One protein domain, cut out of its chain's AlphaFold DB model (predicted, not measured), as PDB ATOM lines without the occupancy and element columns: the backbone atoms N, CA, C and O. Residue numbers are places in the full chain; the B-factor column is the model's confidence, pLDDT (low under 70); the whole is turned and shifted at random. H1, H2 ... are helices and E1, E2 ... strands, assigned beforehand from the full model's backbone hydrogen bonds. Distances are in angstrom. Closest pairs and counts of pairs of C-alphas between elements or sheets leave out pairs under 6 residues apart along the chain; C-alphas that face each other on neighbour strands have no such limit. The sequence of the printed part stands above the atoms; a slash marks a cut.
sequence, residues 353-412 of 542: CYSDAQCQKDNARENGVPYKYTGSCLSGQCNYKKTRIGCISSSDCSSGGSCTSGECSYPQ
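This is residues 353 to 412 of the 542 residues of an uncharacterized protein of Candidatus Altiarchaeales archaeon A3 (UniProt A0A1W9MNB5). A long hairpin, E2 and E3, has short H1 over it and short E1 beside one end of E2; a long link leads to a small separate hairpin, E4 and E5, at the far end of a rod. The 60 printed residues include, in order, H1 E1 E2 E3 E4 E5, mostly strand, with antiparallel sheets E1-E2-E3 and E4-E5. The whole is loose, with a radius of gyration of the C-alphas of 15.1 A, spanning 47 by 21 by 16 A.

H1, residues 356 to 359, is too short for an O i to N i+4 pair; its one O i to N i+3 pair is within range. E1, residues 364 to 366, E2, residues 369 to 378, and E3, residues 381 to 388, form a meander, each strand the antiparallel neighbour of the one before. N 366 and O 369, 3.1 A, and N 372 and O 387, 2.8 A, are within hydrogen-bond range. H1 is over E2, at a height over the sheet of 6.0 A; their closest C-alphas, Asp 356 and Ser 376, are 4.6 A apart. E4, residues 402 to 404, and E5, residues 407 to 409, form an antiparallel hairpin, with N 402 and O 409 at 2.7 A. E3 and E4 are apart.

H1 begins at C-alpha 356 (177.141, -95.432, 345.744). E2 is 26.9 A long and E3 22.0 A. E5 ends at C-alpha 409 (156.841, -111.348, 366.749).

The farthest C-alphas, Ser 379 and Gln 412, are 48.7 A apart. The printed part has no cut. The link from E3 to E4, residues 389 to 401, is long. Residue 412 has pLDDT under 70.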
ATOM      1  N   CYS A 353     176.930 -96.451 337.343       92.31
ATOM      2  CA  CYS A 353     177.009 -95.571 338.494       92.31
ATOM      3  C   CYS A 353     178.308 -94.760 338.455       92.31
ATOM      4  O   CYS A 353     179.314 -95.193 337.895       92.31
ATOM      5  N   TYR A 354     178.287 -93.603 339.103       89.62
ATOM      6  CA  TYR A 354     179.449 -92.768 339.416       89.62
ATOM      7  C   TYR A 354     179.641 -92.614 340.932       89.62
ATOM      8  O   TYR A 354     180.675 -92.128 341.380       89.62
ATOM      9  N   SER A 355     178.647 -93.020 341.724       91.88
ATOM     10  CA  SER A 355     178.676 -93.008 343.186       91.88
ATOM     11  C   SER A 355     177.749 -94.081 343.758       91.88
ATOM     12  O   SER A 355     176.820 -94.533 343.083       91.88
ATOM     13  N   ASP A 356     177.962 -94.449 345.021       90.94
ATOM     14  CA  ASP A 356     177.141 -95.432 345.744       90.94
ATOM     15  C   ASP A 356     175.665 -95.014 345.847       90.94
ATOM     16  O   ASP A 356     174.774 -95.862 345.850       90.94
ATOM     17  N   ALA A 357     175.382 -93.706 345.857       86.56
ATOM     18  CA  ALA A 357     174.019 -93.176 345.916       86.56
ATOM     19  C   ALA A 357     173.171 -93.586 344.699       86.56
ATOM     20  O   ALA A 357     171.964 -93.773 344.825       86.56
ATOM     21  N   GLN A 358     173.800 -93.783 343.536       90.62
ATOM     22  CA  GLN A 358     173.120 -94.235 342.317       90.62
ATOM     23  C   GLN A 358     172.850 -95.749 342.310       90.62
ATOM     24  O   GLN A 358     172.130 -96.233 341.442       90.62
ATOM     25  N   CYS A 359     173.394 -96.495 343.278       91.00
ATOM     26  CA  CYS A 359     173.216 -97.940 343.424       91.00
ATOM     27  C   CYS A 359     172.202 -98.317 344.517       91.00
ATOM     28  O   CYS A 359     172.227 -99.434 345.038       91.00
ATOM     29  N   GLN A 360     171.302 -97.406 344.885       84.69
ATOM     30  CA  GLN A 360     170.192 -97.708 345.785       84.69
ATOM     31  C   GLN A 360     169.097 -98.433 344.989       84.69
ATOM     32  O   GLN A 360     168.608 -97.921 343.984       84.69
ATOM     33  N   LYS A 361     168.726 -99.640 345.422       83.88
ATOM     34  CA  LYS A 361     167.511-100.321 344.961       83.88
ATOM     35  C   LYS A 361     166.504-100.314 346.092       83.88
ATOM     36  O   LYS A 361     166.873-100.597 347.232       83.88
ATOM     37  N   ASP A 362     165.250-100.047 345.750       79.62
ATOM     38  CA  ASP A 362     164.144-100.197 346.687       79.62
ATOM     39  C   ASP A 362     164.115-101.624 347.247       79.62
ATOM     40  O   ASP A 362     164.539-102.585 346.591       79.62
ATOM     41  N   ASN A 363     163.635-101.758 348.484       78.25
ATOM     42  CA  ASN A 363     163.494-103.054 349.134       78.25
ATOM     43  C   ASN A 363     162.664-103.981 348.236       78.25
ATOM     44  O   ASN A 363     161.509-103.688 347.927       78.25
ATOM     45  N   ALA A 364     163.248-105.105 347.827       78.06
ATOM     46  CA  ALA A 364     162.568-106.087 346.994       78.06
ATOM     47  C   ALA A 364     162.171-107.304 347.831       78.06
ATOM     48  O   ALA A 364     162.852-107.673 348.794       78.06
ATOM     49  N   ARG A 365     161.067-107.948 347.440       78.06
ATOM     50  CA  ARG A 365     160.701-109.276 347.933       78.06
ATOM     51  C   ARG A 365     161.135-110.313 346.908       78.06
ATOM     52  O   ARG A 365     160.653-110.298 345.780       78.06
ATOM     53  N   GLU A 366     162.008-111.232 347.301       81.56
ATOM     54  CA  GLU A 366     162.307-112.427 346.506       81.56
ATOM     55  C   GLU A 366     161.651-113.624 347.198       81.56
ATOM     56  O   GLU A 366     161.952-113.907 348.358       81.56
ATOM     57  N   ASN A 367     160.723-114.297 346.509       80.88
ATOM     58  CA  ASN A 367     159.907-115.391 347.058       80.88
ATOM     59  C   ASN A 367     159.164-115.009 348.354       80.88
ATOM     60  O   ASN A 367     159.092-115.791 349.295       80.88
ATOM     61  N   GLY A 368     158.652-113.775 348.423       77.38
ATOM     62  CA  GLY A 368     157.925-113.264 349.591       77.38
ATOM     63  C   GLY A 368     158.807-112.811 350.759       77.38
ATOM     64  O   GLY A 368     158.289-112.193 351.685       77.38
ATOM     65  N   VAL A 369     160.124-113.030 350.704       76.44
ATOM     66  CA  VAL A 369     161.059-112.637 351.768       76.44
ATOM     67  C   VAL A 369     161.590-111.222 351.507       76.44
ATOM     68  O   VAL A 369     162.091-110.976 350.403       76.44
ATOM     69  N   PRO A 370     161.519-110.291 352.477       77.50
ATOM     70  CA  PRO A 370     162.066-108.951 352.312       77.50
ATOM     71  C   PRO A 370     163.604-108.954 352.324       77.50
ATOM     72  O   PRO A 370     164.253-109.560 353.181       77.50
ATOM     73  N   TYR A 371     164.211-108.234 351.381       84.31
ATOM     74  CA  TYR A 371     165.657-108.017 351.332       84.31
ATOM     75  C   TYR A 371     165.993-106.528 351.228       84.31
ATOM     76  O   TYR A 371     165.375-105.790 350.458       84.31
ATOM     77  N   LYS A 372     167.033-106.114 351.961       87.88
ATOM     78  CA  LYS A 372     167.731-104.844 351.747       87.88
ATOM     79  C   LYS A 372     168.835-105.066 350.732       87.88
ATOM     80  O   LYS A 372     169.675-105.948 350.924       87.88
ATOM     81  N   TYR A 373     168.899-104.221 349.715       88.31
ATOM     82  CA  TYR A 373     170.058-104.153 348.834       88.31
ATOM     83  C   TYR A 373     170.844-102.900 349.188       88.31
ATOM     84  O   TYR A 373     170.355-101.785 349.044       88.31
ATOM     85  N   THR A 374     172.072-103.077 349.659       90.31
ATOM     86  CA  THR A 374     173.031-101.976 349.772       90.31
ATOM     87  C   THR A 374     173.968-102.067 348.578       90.31
ATOM     88  O   THR A 374     174.738-103.025 348.486       90.31
ATOM     89  N   GLY A 375     173.849-101.137 347.633       93.50
ATOM     90  CA  GLY A 375     174.720-101.077 346.466       93.50
ATOM     91  C   GLY A 375     175.945-100.197 346.687       93.50
ATOM     92  O   GLY A 375     175.844 -99.133 347.292       93.50
ATOM     93  N   SER A 376     177.085-100.634 346.160       95.06
ATOM     94  CA  SER A 376     178.327 -99.861 346.078       95.06
ATOM     95  C   SER A 376     178.770 -99.766 344.622       95.06
ATOM     96  O   SER A 376     178.672-100.743 343.876       95.06
ATOM     97  N   CYS A 377     179.260 -98.606 344.204       94.88
ATOM     98  CA  CYS A 377     179.741 -98.375 342.855       94.88
ATOM     99  C   CYS A 377     181.220 -98.756 342.744       94.88
ATOM    100  O   CYS A 377     182.105 -98.030 343.193       94.88
ATOM    101  N   LEU A 378     181.500 -99.898 342.116       93.81
ATOM    102  CA  LEU A 378     182.858-100.384 341.885       93.81
ATOM    103  C   LEU A 378     183.144-100.368 340.383       93.81
ATOM    104  O   LEU A 378     182.508-101.083 339.612       93.81
ATOM    105  N   SER A 379     184.090 -99.524 339.964       92.06
ATOM    106  CA  SER A 379     184.510 -99.384 338.558       92.06
ATOM    107  C   SER A 379     183.349 -99.114 337.590       92.06
ATOM    108  O   SER A 379     183.285 -99.673 336.494       92.06
ATOM    109  N   GLY A 380     182.396 -98.281 338.011       89.38
ATOM    110  CA  GLY A 380     181.224 -97.943 337.207       89.38
ATOM    111  C   GLY A 380     180.142 -99.024 337.160       89.38
ATOM    112  O   GLY A 380     179.193 -98.906 336.383       89.38
ATOM    113  N   GLN A 381     180.256-100.080 337.968       91.12
ATOM    114  CA  GLN A 381     179.232-101.110 338.123       91.12
ATOM    115  C   GLN A 381     178.664-101.119 339.541       91.12
ATOM    116  O   GLN A 381     179.412-101.143 340.517       91.12
ATOM    117  N   CYS A 382     177.335-101.124 339.657       92.75
ATOM    118  CA  CYS A 382     176.688-101.314 340.950       92.75
ATOM    119  C   CYS A 382     176.853-102.761 341.417       92.75
ATOM    120  O   CYS A 382     176.270-103.683 340.842       92.75
ATOM    121  N   ASN A 383     177.617-102.947 342.487       93.88
ATOM    122  CA  ASN A 383     177.710-104.199 343.215       93.88
ATOM    123  C   ASN A 383     176.717-104.164 344.380       93.88
ATOM    124  O   ASN A 383     176.841-103.334 345.278       93.88
ATOM    125  N   TYR A 384     175.715-105.039 344.356       92.50
ATOM    126  CA  TYR A 384     174.667-105.067 345.371       92.50
ATOM    127  C   TYR A 384     174.970-106.130 346.423       92.50
ATOM    128  O   TYR A 384     174.965-107.326 346.129       92.50
ATOM    129  N   LYS A 385     175.140-105.707 347.676       92.44
ATOM    130  CA  LYS A 385     175.136-106.618 348.818       92.44
ATOM    131  C   LYS A 385     173.696-106.828 349.277       92.44
ATOM    132  O   LYS A 385     173.039-105.911 349.771       92.44
ATOM    133  N   LYS A 386     173.213-108.054 349.096       91.81
ATOM    134  CA  LYS A 386     171.892-108.498 349.541       91.81
ATOM    135  C   LYS A 386     171.956-108.865 351.022       91.81
ATOM    136  O   LYS A 386     172.685-109.779 351.400       91.81
ATOM    137  N   THR A 387     171.190-108.162 351.846       87.12
ATOM    138  CA  THR A 387     171.038-108.455 353.277       87.12
ATOM    139  C   THR A 387     169.582-108.807 353.536       87.12
ATOM    140  O   THR A 387     168.685-108.077 353.115       87.12
ATOM    141  N   ARG A 388     169.322-109.943 354.184       80.81
ATOM    142  CA  ARG A 388     167.953-110.328 354.546       80.81
ATOM    143  C   ARG A 388     167.424-109.346 355.594       80.81
ATOM    144  O   ARG A 388     168.119-109.080 356.570       80.81
ATOM    145  N   ILE A 389     166.230-108.803 355.370       80.62
ATOM    146  CA  ILE A 389     165.495-108.065 356.399       80.62
ATOM    147  C   ILE A 389     164.412-109.017 356.892       80.62
ATOM    148  O   ILE A 389     163.537-109.390 356.117       80.62
ATOM    149  N   GLY A 390     164.485-109.408 358.161       85.25
ATOM    150  CA  GLY A 390     163.470-110.248 358.786       85.25
ATOM    151  C   GLY A 390     163.828-111.730 358.881       85.25
ATOM    152  O   GLY A 390     164.964-112.143 358.632       85.25
ATOM    153  N   CYS A 391     162.835-112.522 359.270       89.62
ATOM    154  CA  CYS A 391     162.953-113.946 359.574       89.62
ATOM    155  C   CYS A 391     162.252-114.808 358.508       89.62
ATOM    156  O   CYS A 391     161.376-114.340 357.783       89.62
ATOM    157  N   ILE A 392     162.639-116.079 358.396       86.38
ATOM    158  CA  ILE A 392     161.896-117.111 357.643       86.38
ATOM    159  C   ILE A 392     161.294-118.136 358.603       86.38
ATOM    160  O   ILE A 392     160.251-118.725 358.335       86.38
ATOM    161  N   SER A 393     161.961-118.341 359.726       90.94
ATOM    162  CA  SER A 393     161.601-119.293 360.758       90.94
ATOM    163  C   SER A 393     161.763-118.646 362.126       90.94
ATOM    164  O   SER A 393     162.534-117.701 362.286       90.94
ATOM    165  N   SER A 394     161.067-119.167 363.133       88.88
ATOM    166  CA  SER A 394     161.203-118.683 364.513       88.88
ATOM    167  C   SER A 394     162.633-118.826 365.054       88.88
ATOM    168  O   SER A 394     163.028-118.068 365.926       88.88
ATOM    169  N   SER A 395     163.456-119.722 364.495       89.31
ATOM    170  CA  SER A 395     164.883-119.821 364.842       89.31
ATOM    171  C   SER A 395     165.743-118.664 364.326       89.31
ATOM    172  O   SER A 395     166.849-118.476 364.820       89.31
ATOM    173  N   ASP A 396     165.259-117.892 363.348       89.69
ATOM    174  CA  ASP A 396     165.939-116.665 362.912       89.69
ATOM    175  C   ASP A 396     165.707-115.508 363.903       89.69
ATOM    176  O   ASP A 396     166.399-114.491 363.848       89.69
ATOM    177  N   CYS A 397     164.726-115.651 364.801       88.38
ATOM    178  CA  CYS A 397     164.413-114.677 365.833       88.38
ATOM    179  C   CYS A 397     165.225-114.956 367.094       88.38
ATOM    180  O   CYS A 397     165.439-116.098 367.498       88.38
ATOM    181  N   SER A 398     165.688-113.887 367.737       82.56
ATOM    182  CA  SER A 398     166.349-113.994 369.036       82.56
ATOM    183  C   SER A 398     165.346-114.497 370.088       82.56
ATOM    184  O   SER A 398     164.143-114.353 369.907       82.56
ATOM    185  N   SER A 399     165.826-115.110 371.171       76.81
ATOM    186  CA  SER A 399     165.109-115.296 372.449       76.81
ATOM    187  C   SER A 399     163.590-115.565 372.381       76.81
ATOM    188  O   SER A 399     162.803-114.810 372.945       76.81
ATOM    189  N   GLY A 400     163.161-116.638 371.707       79.00
ATOM    190  CA  GLY A 400     161.762-117.095 371.744       79.00
ATOM    191  C   GLY A 400     160.776-116.323 370.856       79.00
ATOM    192  O   GLY A 400     159.571-116.563 370.942       79.00
ATOM    193  N   GLY A 401     161.253-115.428 369.986       88.75
ATOM    194  CA  GLY A 401     160.409-114.798 368.968       88.75
ATOM    195  C   GLY A 401     159.879-115.810 367.944       88.75
ATOM    196  O   GLY A 401     160.585-116.723 367.521       88.75
ATOM    197  N   SER A 402     158.629-115.645 367.518       91.75
ATOM    198  CA  SER A 402     158.025-116.385 366.413       91.75
ATOM    199  C   SER A 402     158.059-115.565 365.134       91.75
ATOM    200  O   SER A 402     157.713-114.387 365.128       91.75
ATOM    201  N   CYS A 403     158.455-116.185 364.025       92.75
ATOM    202  CA  CYS A 403     158.452-115.488 362.748       92.75
ATOM    203  C   CYS A 403     157.041-115.455 362.155       92.75
ATOM    204  O   CYS A 403     156.499-116.497 361.789       92.75
ATOM    205  N   THR A 404     156.442-114.273 362.037       90.44
ATOM    206  CA  THR A 404     155.116-114.087 361.434       90.44
ATOM    207  C   THR A 404     155.218-113.052 360.319       90.44
ATOM    208  O   THR A 404     155.662-111.931 360.536       90.44
ATOM    209  N   SER A 405     154.851-113.439 359.093       87.38
ATOM    210  CA  SER A 405     154.898-112.567 357.901       87.38
ATOM    211  C   SER A 405     156.269-111.938 357.593       87.38
ATOM    212  O   SER A 405     156.351-110.887 356.960       87.38
ATOM    213  N   GLY A 406     157.356-112.603 357.996       84.06
ATOM    214  CA  GLY A 406     158.726-112.127 357.798       84.06
ATOM    215  C   GLY A 406     159.247-111.218 358.911       84.06
ATOM    216  O   GLY A 406     160.402-110.804 358.850       84.06
ATOM    217  N   GLU A 407     158.450-110.944 359.945       88.62
ATOM    218  CA  GLU A 407     158.857-110.175 361.121       88.62
ATOM    219  C   GLU A 407     158.890-111.060 362.370       88.62
ATOM    220  O   GLU A 407     158.079-111.973 362.539       88.62
ATOM    221  N   CYS A 408     159.860-110.811 363.250       88.62
ATOM    222  CA  CYS A 408     159.942-111.503 364.529       88.62
ATOM    223  C   CYS A 408     158.914-110.910 365.489       88.62
ATOM    224  O   CYS A 408     159.116-109.815 366.012       88.62
ATOM    225  N   SER A 409     157.830-111.645 365.721       88.06
ATOM    226  CA  SER A 409     156.841-111.348 366.749       88.06
ATOM    227  C   SER A 409     157.255-112.033 368.043       88.06
ATOM    228  O   SER A 409     157.421-113.251 368.089       88.06
ATOM    229  N   TYR A 410     157.445-111.263 369.101       82.81
ATOM    230  CA  TYR A 410     157.725-111.816 370.419       82.81
ATOM    231  C   TYR A 410     156.397-111.958 371.157       82.81
ATOM    232  O   TYR A 410     155.603-111.013 371.120       82.81
ATOM    233  N   PRO A 411     156.117-113.110 371.799       70.56
ATOM    234  CA  PRO A 411     154.938-113.218 372.640       70.56
ATOM    235  C   PRO A 411     154.980-112.080 373.658       70.56
ATOM    236  O   PRO A 411     155.996-111.852 374.315       70.56
ATOM    237  N   GLN A 412     153.891-111.318 373.725       61.19
ATOM    238  CA  GLN A 412     153.753-110.240 374.689       61.19
ATOM    239  C   GLN A 412     153.878-110.875 376.082       61.19
ATOM    240  O   GLN A 412     153.075-111.735 376.446       61.19
TER     241      GLN A 412